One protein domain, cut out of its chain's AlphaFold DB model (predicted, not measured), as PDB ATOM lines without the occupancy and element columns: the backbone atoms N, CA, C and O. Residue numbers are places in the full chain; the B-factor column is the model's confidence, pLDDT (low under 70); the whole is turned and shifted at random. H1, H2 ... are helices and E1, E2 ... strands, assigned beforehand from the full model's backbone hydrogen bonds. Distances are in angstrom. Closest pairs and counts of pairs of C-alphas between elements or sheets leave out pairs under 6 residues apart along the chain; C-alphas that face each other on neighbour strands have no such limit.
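What this domain is: This is residues 8 to 91 of the 100 residues of an uncharacterized protein of Candidatus Jacksonbacteria bacterium (UniProt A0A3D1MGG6). A small, strongly twisted sheet of four strands has H1 over one face, along E1; H3 grazes the sheet, and H2 packs on H3, away from the sheet. A long link, residues 29 to 42, loops from E1 to H2. The printed part has 84 residues with three named helices and four named strands, in the order H1 E1 H2 E2 E3 H3 E4; the sheet, E1 E4 E2 E3, is mixed, and the class is mixed, helices and strands. It is compact, with a radius of gyration of the C-alphas of 12.4 A, and spans 35 by 27 by 23 A.

How they stand to each other: H1, residues 9 to 16, is on the sheet at a height of 9.2 A, over E1, residues 21 to 28, and only just over E4, residues 86 to 91, on which 3 of its C-alphas fall. The closest C-alphas of H1 and E1, those of Phe 15 and Tyr 21, are 6.1 A apart. E1 bends by 78 degrees at residue 25 and is antiparallel to E4, with N 24 and O 89 within hydrogen-bond range at 2.9 A. E4 is parallel to E2, residues 61 to 64, with N 63 and O 90 at 2.9 A. E2 and E3, residues 69 to 71, form an antiparallel hairpin, with N 62 and O 71 at 2.9 A. H3, residues 73 to 81, only grazes the sheet; its closest C-alpha pair with E2 is Leu 76 and Val 61, 7.1 A. H2, residues 43 to 51, touches H3 at a steep tilt of 59 degrees, the same way, closest at the C-alphas of Val 46 and His 74, 5.8 A. H1 is apart from H2 and H3. Every O i to N i+4 pair is within hydrogen-bond range in H1, H2 and H3.

Where its parts are: H1 begins at C-alpha 9, (38.975, 58.809, 67.846). E1 is 18.0 A long, H2 12.2 A, H3 12.4 A and E4 14.8 A, ending at C-alpha 91, (26.924, 49.202, 73.044).

The domain as a whole: The C-alphas farthest apart, of Ser 19 and Thr 51, are 35.5 A apart. The printed part has no cut; the link from E1 to H2 is long. No printed residue is under 70 in pLDDT.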
ATOM      1  N   GLN A   8      37.385  61.297  71.761       96.25
ATOM      2  CA  GLN A   8      38.510  61.170  70.842       96.25
ATOM      3  C   GLN A   8      38.427  59.895  69.997       96.25
ATOM      4  O   GLN A   8      37.909  58.867  70.432       96.25
ATOM      5  N   LYS A   9      38.992  59.944  68.783       96.12
ATOM      6  CA  LYS A   9      38.975  58.809  67.846       96.12
ATOM      7  C   LYS A   9      39.574  57.540  68.460       96.12
ATOM      8  O   LYS A   9      38.975  56.483  68.321       96.12
ATOM      9  N   HIS A  10      40.687  57.655  69.186       95.88
ATOM     10  CA  HIS A  10      41.374  56.498  69.760       95.88
ATOM     11  C   HIS A  10      40.494  55.717  70.756       95.88
ATOM     12  O   HIS A  10      40.532  54.490  70.761       95.88
ATOM     13  N   TRP A  11      39.640  56.396  71.533       96.88
ATOM     14  CA  TRP A  11      38.681  55.723  72.414       96.88
ATOM     15  C   TRP A  11      37.621  54.957  71.633       96.88
ATOM     16  O   TRP A  11      37.303  53.823  71.976       96.88
ATOM     17  N   LYS A  12      37.088  55.551  70.563       96.00
ATOM     18  CA  LYS A  12      36.097  54.891  69.701       96.00
ATOM     19  C   LYS A  12      36.699  53.679  68.997       96.00
ATOM     20  O   LYS A  12      36.093  52.612  69.009       96.00
ATOM     21  N   ASP A  13      37.911  53.819  68.464       96.62
ATOM     22  CA  ASP A  13      38.649  52.728  67.819       96.62
ATOM     23  C   ASP A  13      38.920  51.573  68.801       96.62
ATOM     24  O   ASP A  13      38.767  50.407  68.436       96.62
ATOM     25  N   MET A  14      39.252  51.888  70.061       96.06
ATOM     26  CA  MET A  14      39.479  50.889  71.110       96.06
ATOM     27  C   MET A  14      38.256  49.989  71.337       96.06
ATOM     28  O   MET A  14      38.432  48.800  71.583       96.06
ATOM     29  N   PHE A  15      37.031  50.515  71.253       95.75
ATOM     30  CA  PHE A  15      35.820  49.690  71.332       95.75
ATOM     31  C   PHE A  15      35.505  49.016  69.993       95.75
ATOM     32  O   PHE A  15      35.209  47.824  69.962       95.75
ATOM     33  N   ALA A  16      35.605  49.755  68.886       94.19
ATOM     34  CA  ALA A  16      35.229  49.289  67.551       94.19
ATOM     35  C   ALA A  16      36.088  48.125  67.021       94.19
ATOM     36  O   ALA A  16      35.647  47.411  66.124       94.19
ATOM     37  N   GLN A  17      37.289  47.902  67.568       95.94
ATOM     38  CA  GLN A  17      38.113  46.736  67.218       95.94
ATOM     39  C   GLN A  17      37.490  45.394  67.649       95.94
ATOM     40  O   GLN A  17      37.877  44.344  67.139       95.94
ATOM     41  N   TYR A  18      36.541  45.408  68.590       94.25
ATOM     42  CA  TYR A  18      35.881  44.209  69.093       94.25
ATOM     43  C   TYR A  18      34.504  44.042  68.450       94.25
ATOM     44  O   TYR A  18      33.632  44.896  68.588       94.25
ATOM     45  N   SER A  19      34.260  42.890  67.820       93.56
ATOM     46  CA  SER A  19      33.000  42.602  67.111       93.56
ATOM     47  C   SER A  19      31.755  42.577  68.007       93.56
ATOM     48  O   SER A  19      30.634  42.599  67.508       93.56
ATOM     49  N   PHE A  20      31.943  42.487  69.324       93.38
ATOM     50  CA  PHE A  20      30.874  42.512  70.319       93.38
ATOM     51  C   PHE A  20      30.559  43.920  70.843       93.38
ATOM     52  O   PHE A  20      29.715  44.049  71.728       93.38
ATOM     53  N   TYR A  21      31.188  44.969  70.309       96.19
ATOM     54  CA  TYR A  21      30.818  46.356  70.569       96.19
ATOM     55  C   TYR A  21      30.313  47.044  69.299       96.19
ATOM     56  O   TYR A  21      30.796  46.812  68.196       96.19
ATOM     57  N   THR A  22      29.355  47.952  69.463       96.81
ATOM     58  CA  THR A  22      28.988  48.950  68.450       96.81
ATOM     59  C   THR A  22      29.117  50.337  69.055       96.81
ATOM     60  O   THR A  22      28.499  50.625  70.076       96.81
ATOM     61  N   VAL A  23      29.915  51.203  68.435       97.75
ATOM     62  CA  VAL A  23      30.077  52.590  68.884       97.75
ATOM     63  C   VAL A  23      29.060  53.472  68.172       97.75
ATOM     64  O   VAL A  23      29.010  53.473  66.943       97.75
ATOM     65  N   LEU A  24      28.275  54.238  68.930       97.94
ATOM     66  CA  LEU A  24      27.364  55.249  68.393       97.94
ATOM     67  C   LEU A  24      27.758  56.628  68.915       97.94
ATOM     68  O   LEU A  24      27.901  56.836  70.120       97.94
ATOM     69  N   GLU A  25      27.907  57.578  68.002       97.75
ATOM     70  CA  GLU A  25      28.130  58.976  68.354       97.75
ATOM     71  C   GLU A  25      26.806  59.689  68.630       97.75
ATOM     72  O   GLU A  25      25.772  59.343  68.054       97.75
ATOM     73  N   LYS A  26      26.847  60.725  69.472       97.44
ATOM     74  CA  LYS A  26      25.681  61.566  69.795       97.44
ATOM     75  C   LYS A  26      24.427  60.768  70.199       97.44
ATOM     76  O   LYS A  26      23.314  61.062  69.764       97.44
ATOM     77  N   PHE A  27      24.589  59.768  71.053       98.31
ATOM     78  CA  PHE A  27      23.469  59.035  71.623       98.31
ATOM     79  C   PHE A  27      22.702  59.912  72.631       98.31
ATOM     80  O   PHE A  27      23.338  60.536  73.488       98.31
ATOM     81  N   PRO A  28      21.358  59.983  72.572       98.12
ATOM     82  CA  PRO A  28      20.582  60.820  73.482       98.12
ATOM     83  C   PRO A  28      20.672  60.317  74.926       98.12
ATOM     84  O   PRO A  28      20.260  59.195  75.226       98.12
ATOM     85  N   ILE A  29      21.134  61.168  75.847       98.19
ATOM     86  CA  ILE A  29      21.293  60.805  77.268       98.19
ATOM     87  C   ILE A  29      19.970  60.319  77.874       98.19
ATOM     88  O   ILE A  29      19.955  59.391  78.678       98.19
ATOM     89  N   GLN A  30      18.846  60.902  77.451       97.38
ATOM     90  CA  GLN A  30      17.510  60.548  77.940       97.38
ATOM     91  C   GLN A  30      17.080  59.111  77.594       97.38
ATOM     92  O   GLN A  30      16.181  58.580  78.241       97.38
ATOM     93  N   GLN A  31      17.703  58.471  76.598       98.19
ATOM     94  CA  GLN A  31      17.423  57.073  76.252       98.19
ATOM     95  C   GLN A  31      18.221  56.077  77.109       98.19
ATOM     96  O   GLN A  31      17.937  54.880  77.077       98.19
ATOM     97  N   ILE A  32      19.205  56.550  77.882       98.12
ATOM     98  CA  ILE A  32      20.043  55.699  78.729       98.12
ATOM     99  C   ILE A  32      19.259  55.290  79.978       98.12
ATOM    100  O   ILE A  32      18.901  56.122  80.818       98.12
ATOM    101  N   LYS A  33      19.055  53.982  80.150       96.50
ATOM    102  CA  LYS A  33      18.431  53.419  81.350       96.50
ATOM    103  C   LYS A  33      19.470  53.312  82.457       96.50
ATOM    104  O   LYS A  33      20.443  52.562  82.372       96.50
ATOM    105  N   ARG A  34      19.263  54.066  83.532       92.31
ATOM    106  CA  ARG A  34      20.152  54.048  84.695       92.31
ATOM    107  C   ARG A  34      19.720  52.933  85.633       92.31
ATOM    108  O   ARG A  34      18.585  52.921  86.098       92.31
ATOM    109  N   LYS A  35      20.638  52.016  85.924       84.56
ATOM    110  CA  LYS A  35      20.487  51.011  86.980       84.56
ATOM    111  C   LYS A  35      21.509  51.273  88.077       84.56
ATOM    112  O   LYS A  35      22.546  51.884  87.819       84.56
ATOM    113  N   LYS A  36      21.227  50.802  89.292       82.38
ATOM    114  CA  LYS A  36      22.229  50.815  90.358       82.38
ATOM    115  C   LYS A  36      23.378  49.897  89.942       82.38
ATOM    116  O   LYS A  36      23.168  48.708  89.715       82.38
ATOM    117  N   LEU A  37      24.568  50.465  89.795       84.38
ATOM    118  CA  LEU A  37      25.788  49.705  89.546       84.38
ATOM    119  C   LEU A  37      26.404  49.284  90.880       84.38
ATOM    120  O   LEU A  37      26.106  49.865  91.920       84.38
ATOM    121  N   ARG A  38      27.290  48.282  90.850       82.69
ATOM    122  CA  ARG A  38      28.022  47.837  92.048       82.69
ATOM    123  C   ARG A  38      28.816  48.979  92.693       82.69
ATOM    124  O   ARG A  38      28.914  49.033  93.914       82.69
ATOM    125  N   ASN A  39      29.359  49.869  91.864       82.75
ATOM    126  CA  ASN A  39      30.070  51.060  92.299       82.75
ATOM    127  C   ASN A  39      29.153  52.270  92.123       82.75
ATOM    128  O   ASN A  39      28.853  52.666  90.988       82.75
ATOM    129  N   ASP A  40      28.728  52.849  93.243       86.19
ATOM    130  CA  ASP A  40      27.931  54.070  93.247       86.19
ATOM    131  C   ASP A  40      28.722  55.247  92.648       86.19
ATOM    132  O   ASP A  40      29.953  55.245  92.582       86.19
ATOM    133  N   THR A  41      27.997  56.256  92.166       91.31
ATOM    134  CA  THR A  41      28.617  57.486  91.655       91.31
ATOM    135  C   THR A  41      29.082  58.346  92.826       91.31
ATOM    136  O   THR A  41      28.269  58.757  93.654       91.31
ATOM    137  N   ASN A  42      30.374  58.650  92.881       94.19
ATOM    138  CA  ASN A  42      30.967  59.543  93.862       94.19
ATOM    139  C   ASN A  42      30.892  60.995  93.372       94.19
ATOM    140  O   ASN A  42      31.501  61.371  92.369       94.19
ATOM    141  N   LEU A  43      30.152  61.832  94.099       93.88
ATOM    142  CA  LEU A  43      29.952  63.236  93.739       93.88
ATOM    143  C   LEU A  43      31.245  64.062  93.788       93.88
ATOM    144  O   LEU A  43      31.379  65.000  93.005       93.88
ATOM    145  N   ASN A  44      32.202  63.709  94.652       96.62
ATOM    146  CA  ASN A  44      33.490  64.402  94.706       96.62
ATOM    147  C   ASN A  44      34.312  64.130  93.443       96.62
ATOM    148  O   ASN A  44      34.914  65.054  92.903       96.62
ATOM    149  N   ASP A  45      34.269  62.897  92.929       95.69
ATOM    150  CA  ASP A  45      34.953  62.536  91.685       95.69
ATOM    151  C   ASP A  45      34.296  63.239  90.492       95.69
ATOM    152  O   ASP A  45      34.987  63.796  89.641       95.69
ATOM    153  N   VAL A  46      32.958  63.318  90.464       96.50
ATOM    154  CA  VAL A  46      32.222  64.092  89.447       96.50
ATOM    155  C   VAL A  46      32.604  65.574  89.495       96.50
ATOM    156  O   VAL A  46      32.875  66.168  88.453       96.50
ATOM    157  N   LEU A  47      32.660  66.182  90.684       97.06
ATOM    158  CA  LEU A  47      33.062  67.583  90.842       97.06
ATOM    159  C   LEU A  47      34.516  67.810  90.409       97.06
ATOM    160  O   LEU A  47      34.817  68.798  89.734       97.06
ATOM    161  N   TYR A  48      35.417  66.893  90.758       97.12
ATOM    162  CA  TYR A  48      36.805  66.943  90.318       97.12
ATOM    163  C   TYR A  48      36.901  66.885  88.788       97.12
ATOM    164  O   TYR A  48      37.521  67.757  88.182       97.12
ATOM    165  N   MET A  49      36.198  65.944  88.150       96.81
ATOM    166  CA  MET A  49      36.133  65.828  86.688       96.81
ATOM    167  C   MET A  49      35.522  67.065  86.014       96.81
ATOM    168  O   MET A  49      35.944  67.426  84.921       96.81
ATOM    169  N   LEU A  50      34.538  67.721  86.634       95.62
ATOM    170  CA  LEU A  50      33.946  68.960  86.112       95.62
ATOM    171  C   LEU A  50      34.928  70.136  86.169       95.62
ATOM    172  O   LEU A  50      35.002  70.923  85.228       95.62
ATOM    173  N   THR A  51      35.662  70.262  87.275       97.00
ATOM    174  CA  THR A  51      36.603  71.372  87.513       97.00
ATOM    175  C   THR A  51      37.930  71.198  86.777       97.00
ATOM    176  O   THR A  51      38.552  72.188  86.405       97.00
ATOM    177  N   HIS A  52      38.328  69.952  86.516       96.56
ATOM    178  CA  HIS A  52      39.562  69.573  85.828       96.56
ATOM    179  C   HIS A  52      39.242  68.751  84.577       96.56
ATOM    180  O   HIS A  52      39.831  67.696  84.347       96.56
ATOM    181  N   PHE A  53      38.258  69.206  83.795       95.19
ATOM    182  CA  PHE A  53      37.790  68.460  82.634       95.19
ATOM    183  C   PHE A  53      38.922  68.221  81.631       95.19
ATOM    184  O   PHE A  53      39.400  69.152  80.980       95.19
ATOM    185  N   ASP A  54      39.293  66.953  81.482       94.19
ATOM    186  CA  ASP A  54      40.251  66.491  80.493       94.19
ATOM    187  C   ASP A  54      39.511  65.871  79.303       94.19
ATOM    188  O   ASP A  54      38.886  64.808  79.393       94.19
ATOM    189  N   LYS A  55      39.591  66.554  78.159       91.62
ATOM    190  CA  LYS A  55      38.984  66.093  76.910       91.62
ATOM    191  C   LYS A  55      39.636  64.804  76.404       91.62
ATOM    192  O   LYS A  55      38.979  64.029  75.707       91.62
ATOM    193  N   ASP A  56      40.896  64.566  76.738       92.75
ATOM    194  CA  ASP A  56      41.643  63.401  76.278       92.75
ATOM    195  C   ASP A  56      41.208  62.148  77.043       92.75
ATOM    196  O   ASP A  56      41.205  61.060  76.474       92.75
ATOM    197  N   ALA A  57      40.700  62.307  78.269       92.25
ATOM    198  CA  ALA A  57      40.073  61.251  79.068       92.25
ATOM    199  C   ALA A  57      38.560  61.059  78.796       92.25
ATOM    200  O   ALA A  57      37.930  60.160  79.366       92.25
ATOM    201  N   TRP A  58      37.948  61.883  77.932       96.38
ATOM    202  CA  TRP A  58      36.519  61.811  77.605       96.38
ATOM    203  C   TRP A  58      36.223  60.670  76.622       96.38
ATOM    204  O   TRP A  58      36.241  60.844  75.401       96.38
ATOM    205  N   MET A  59      35.972  59.483  77.172       97.06
ATOM    206  CA  MET A  59      35.663  58.254  76.429       97.06
ATOM    207  C   MET A  59      34.154  57.932  76.403       97.06
ATOM    208  O   MET A  59      33.414  58.442  77.252       97.06
ATOM    209  N   PRO A  60      33.690  57.062  75.480       98.19
ATOM    210  CA  PRO A  60      32.294  56.634  75.431       98.19
ATOM    211  C   PRO A  60      31.799  56.028  76.754       98.19
ATOM    212  O   PRO A  60      32.572  55.447  77.524       98.19
ATOM    213  N   VAL A  61      30.498  56.145  77.026       97.69
ATOM    214  CA  VAL A  61      29.856  55.370  78.106       97.69
ATOM    215  C   VAL A  61      29.422  54.009  77.576       97.69
ATOM    216  O   VAL A  61      29.010  53.885  76.423       97.69
ATOM    217  N   THR A  62      29.512  52.976  78.405       97.06
ATOM    218  CA  THR A  62      29.216  51.610  77.969       97.06
ATOM    219  C   THR A  62      27.778  51.268  78.313       97.06
ATOM    220  O   THR A  62      27.370  51.395  79.472       97.06
ATOM    221  N   LEU A  63      27.023  50.809  77.321       96.94
ATOM    222  CA  LEU A  63      25.642  50.359  77.465       96.94
ATOM    223  C   LEU A  63      25.527  48.879  77.092       96.94
ATOM    224  O   LEU A  63      26.345  48.371  76.331       96.94
ATOM    225  N   ASP A  64      24.497  48.196  77.579       95.06
ATOM    226  CA  ASP A  64      24.064  46.927  76.989       95.06
ATOM    227  C   ASP A  64      23.082  47.155  75.823       95.06
ATOM    228  O   ASP A  64      22.674  48.285  75.529       95.06
ATOM    229  N   LYS A  65      22.680  46.071  75.149       94.31
ATOM    230  CA  LYS A  65      21.716  46.101  74.033       94.31
ATOM    231  C   LYS A  65      20.331  46.652  74.396       94.31
ATOM    232  O   LYS A  65      19.554  46.987  73.508       94.31
ATOM    233  N   GLU A  66      20.000  46.722  75.684       94.94
ATOM    234  CA  GLU A  66      18.743  47.281  76.189       94.94
ATOM    235  C   GLU A  66      18.906  48.755  76.603       94.94
ATOM    236  O   GLU A  66      17.969  49.345  77.158       94.94
ATOM    237  N   TYR A  67      20.074  49.339  76.309       96.19
ATOM    238  CA  TYR A  67      20.525  50.682  76.667       96.19
ATOM    239  C   TYR A  67      20.637  50.920  78.171       96.19
ATOM    240  O   TYR A  67      20.562  52.064  78.632       96.19
ATOM    241  N   CYS A  68      20.832  49.858  78.955       95.56
ATOM    242  CA  CYS A  68      21.154  50.010  80.363       95.56
ATOM    243  C   CYS A  68      22.626  50.369  80.516       95.56
ATOM    244  O   CYS A  68      23.495  49.767  79.888       95.56
ATOM    245  N   LEU A  69      22.906  51.337  81.384       95.69
ATOM    246  CA  LEU A  69      24.268  51.722  81.721       95.69
ATOM    247  C   LEU A  69      25.026  50.525  82.314       95.69
ATOM    248  O   LEU A  69      24.550  49.905  83.268       95.69
ATOM    249  N   VAL A  70      26.196  50.223  81.756       94.31
ATOM    250  CA  VAL A  70      27.115  49.168  82.213       94.31
ATOM    251  C   VAL A  70      28.358  49.783  82.850       94.31
ATOM    252  O   VAL A  70      28.763  49.348  83.924       94.31
ATOM    253  N   ASP A  71      28.932  50.811  82.220       94.31
ATOM    254  CA  ASP A  71      30.103  51.541  82.719       94.31
ATOM    255  C   ASP A  71      30.070  53.019  82.293       94.31
ATOM    256  O   ASP A  71      29.429  53.391  81.305       94.31
ATOM    257  N   GLY A  72      30.784  53.873  83.028       94.94
ATOM    258  CA  GLY A  72      30.897  55.303  82.740       94.94
ATOM    259  C   GLY A  72      29.880  56.172  83.478       94.94
ATOM    260  O   GLY A  72      29.596  57.281  83.035       94.94
ATOM    261  N   GLN A  73      29.352  55.715  84.615       96.06
ATOM    262  CA  GLN A  73      28.402  56.448  85.460       96.06
ATOM    263  C   GLN A  73      28.891  57.833  85.891       96.06
ATOM    264  O   GLN A  73      28.113  58.783  85.858       96.06
ATOM    265  N   HIS A  74      30.181  57.985  86.201       96.00
ATOM    266  CA  HIS A  74      30.758  59.292  86.527       96.00
ATOM    267  C   HIS A  74      30.779  60.219  85.305       96.00
ATOM    268  O   HIS A  74      30.383  61.374  85.413       96.00
ATOM    269  N   ARG A  75      31.150  59.709  84.118       96.62
ATOM    270  CA  ARG A  75      31.107  60.480  82.858       96.62
ATOM    271  C   ARG A  75      29.678  60.890  82.506       96.62
ATOM    272  O   ARG A  75      29.447  62.035  82.137       96.62
ATOM    273  N   LEU A  76      28.710  59.989  82.680       96.88
ATOM    274  CA  LEU A  76      27.299  60.300  82.464       96.88
ATOM    275  C   LEU A  76      26.800  61.375  83.442       96.88
ATOM    276  O   LEU A  76      26.132  62.314  83.021       96.88
ATOM    277  N   ALA A  77      27.181  61.289  84.718       96.56
ATOM    278  CA  ALA A  77      26.851  62.309  85.708       96.56
ATOM    279  C   ALA A  77      27.492  63.668  85.379       96.56
ATOM    280  O   ALA A  77      26.827  64.696  85.480       96.56
ATOM    281  N   VAL A  78      28.751  63.696  84.924       96.94
ATOM    282  CA  VAL A  78      29.402  64.917  84.412       96.94
ATOM    283  C   VAL A  78      28.610  65.496  83.236       96.94
ATOM    284  O   VAL A  78      28.347  66.698  83.221       96.94
ATOM    285  N   ALA A  79      28.182  64.661  82.285       97.00
ATOM    286  CA  ALA A  79      27.386  65.092  81.136       97.00
ATOM    287  C   ALA A  79      26.054  65.741  81.561       97.00
ATOM    288  O   ALA A  79      25.688  66.783  81.014       97.00
ATOM    289  N   ASP A  80      25.378  65.190  82.574       96.19
ATOM    290  CA  ASP A  80      24.160  65.788  83.139       96.19
ATOM    291  C   ASP A  80      24.427  67.159  83.765       96.19
ATOM    292  O   ASP A  80      23.690  68.114  83.517       96.19
ATOM    293  N   GLN A  81      25.492  67.277  84.565       96.25
ATOM    294  CA  GLN A  81      25.858  68.532  85.232       96.25
ATOM    295  C   GLN A  81      26.247  69.614  84.216       96.25
ATOM    296  O   GLN A  81      25.919  70.787  84.392       96.25
ATOM    297  N   MET A  82      26.878  69.213  83.110       95.50
ATOM    298  CA  MET A  82      27.167  70.081  81.966       95.50
ATOM    299  C   MET A  82      25.935  70.389  81.100       95.50
ATOM    300  O   MET A  82      26.036  71.210  80.187       95.50
ATOM    301  N   ARG A  83      24.779  69.768  81.378       96.38
ATOM    302  CA  ARG A  83      23.541  69.869  80.588       96.38
ATOM    303  C   ARG A  83      23.748  69.491  79.121       96.38
ATOM    304  O   ARG A  83      23.213  70.139  78.220       96.38
ATOM    305  N   LEU A  84      24.559  68.463  78.876       97.38
ATOM    306  CA  LEU A  84      24.655  67.861  77.552       97.38
ATOM    307  C   LEU A  84      23.341  67.133  77.241       97.38
ATOM    308  O   LEU A  84      22.652  66.653  78.135       97.38
ATOM    309  N   GLU A  85      22.997  67.052  75.963       98.06
ATOM    310  CA  GLU A  85      21.861  66.262  75.472       98.06
ATOM    311  C   GLU A  85      22.332  64.909  74.931       98.06
ATOM    312  O   GLU A  85      21.582  63.929  74.943       98.06
ATOM    313  N   TYR A  86      23.593  64.849  74.489       98.44
ATOM    314  CA  TYR A  86      24.163  63.702  73.804       98.44
ATOM    315  C   TYR A  86      25.534  63.303  74.361       98.44
ATOM    316  O   TYR A  86      26.343  64.159  74.727       98.44
ATOM    317  N   VAL A  87      25.821  62.001  74.330       98.38
ATOM    318  CA  VAL A  87      27.137  61.399  74.614       98.38
ATOM    319  C   VAL A  87      27.468  60.348  73.562       98.38
ATOM    320  O   VAL A  87      26.567  59.786  72.950       98.38
ATOM    321  N   ASP A  88      28.745  60.052  73.351       98.50
ATOM    322  CA  ASP A  88      29.101  58.859  72.577       98.50
ATOM    323  C   ASP A  88      28.967  57.619  73.471       98.50
ATOM    324  O   ASP A  88      29.266  57.666  74.671       98.50
ATOM    325  N   VAL A  89      28.521  56.505  72.893       98.50
ATOM    326  CA  VAL A  89      28.283  55.244  73.608       98.50
ATOM    327  C   VAL A  89      28.981  54.080  72.916       98.50
ATOM    328  O   VAL A  89      29.106  54.059  71.692       98.50
ATOM    329  N   ALA A  90      29.395  53.090  73.698       98.12
ATOM    330  CA  ALA A  90      29.784  51.768  73.223       98.12
ATOM    331  C   ALA A  90      28.735  50.751  73.696       98.12
ATOM    332  O   ALA A  90      28.586  50.511  74.893       98.12
ATOM    333  N   ILE A  91      27.982  50.175  72.764       97.50
ATOM    334  CA  ILE A  91      26.924  49.202  73.044       97.50
ATOM    335  C   ILE A  91      27.522  47.802  73.000       97.50
ATOM    336  O   ILE A  91      27.992  47.360  71.951       97.50
TER     337      ILE A  91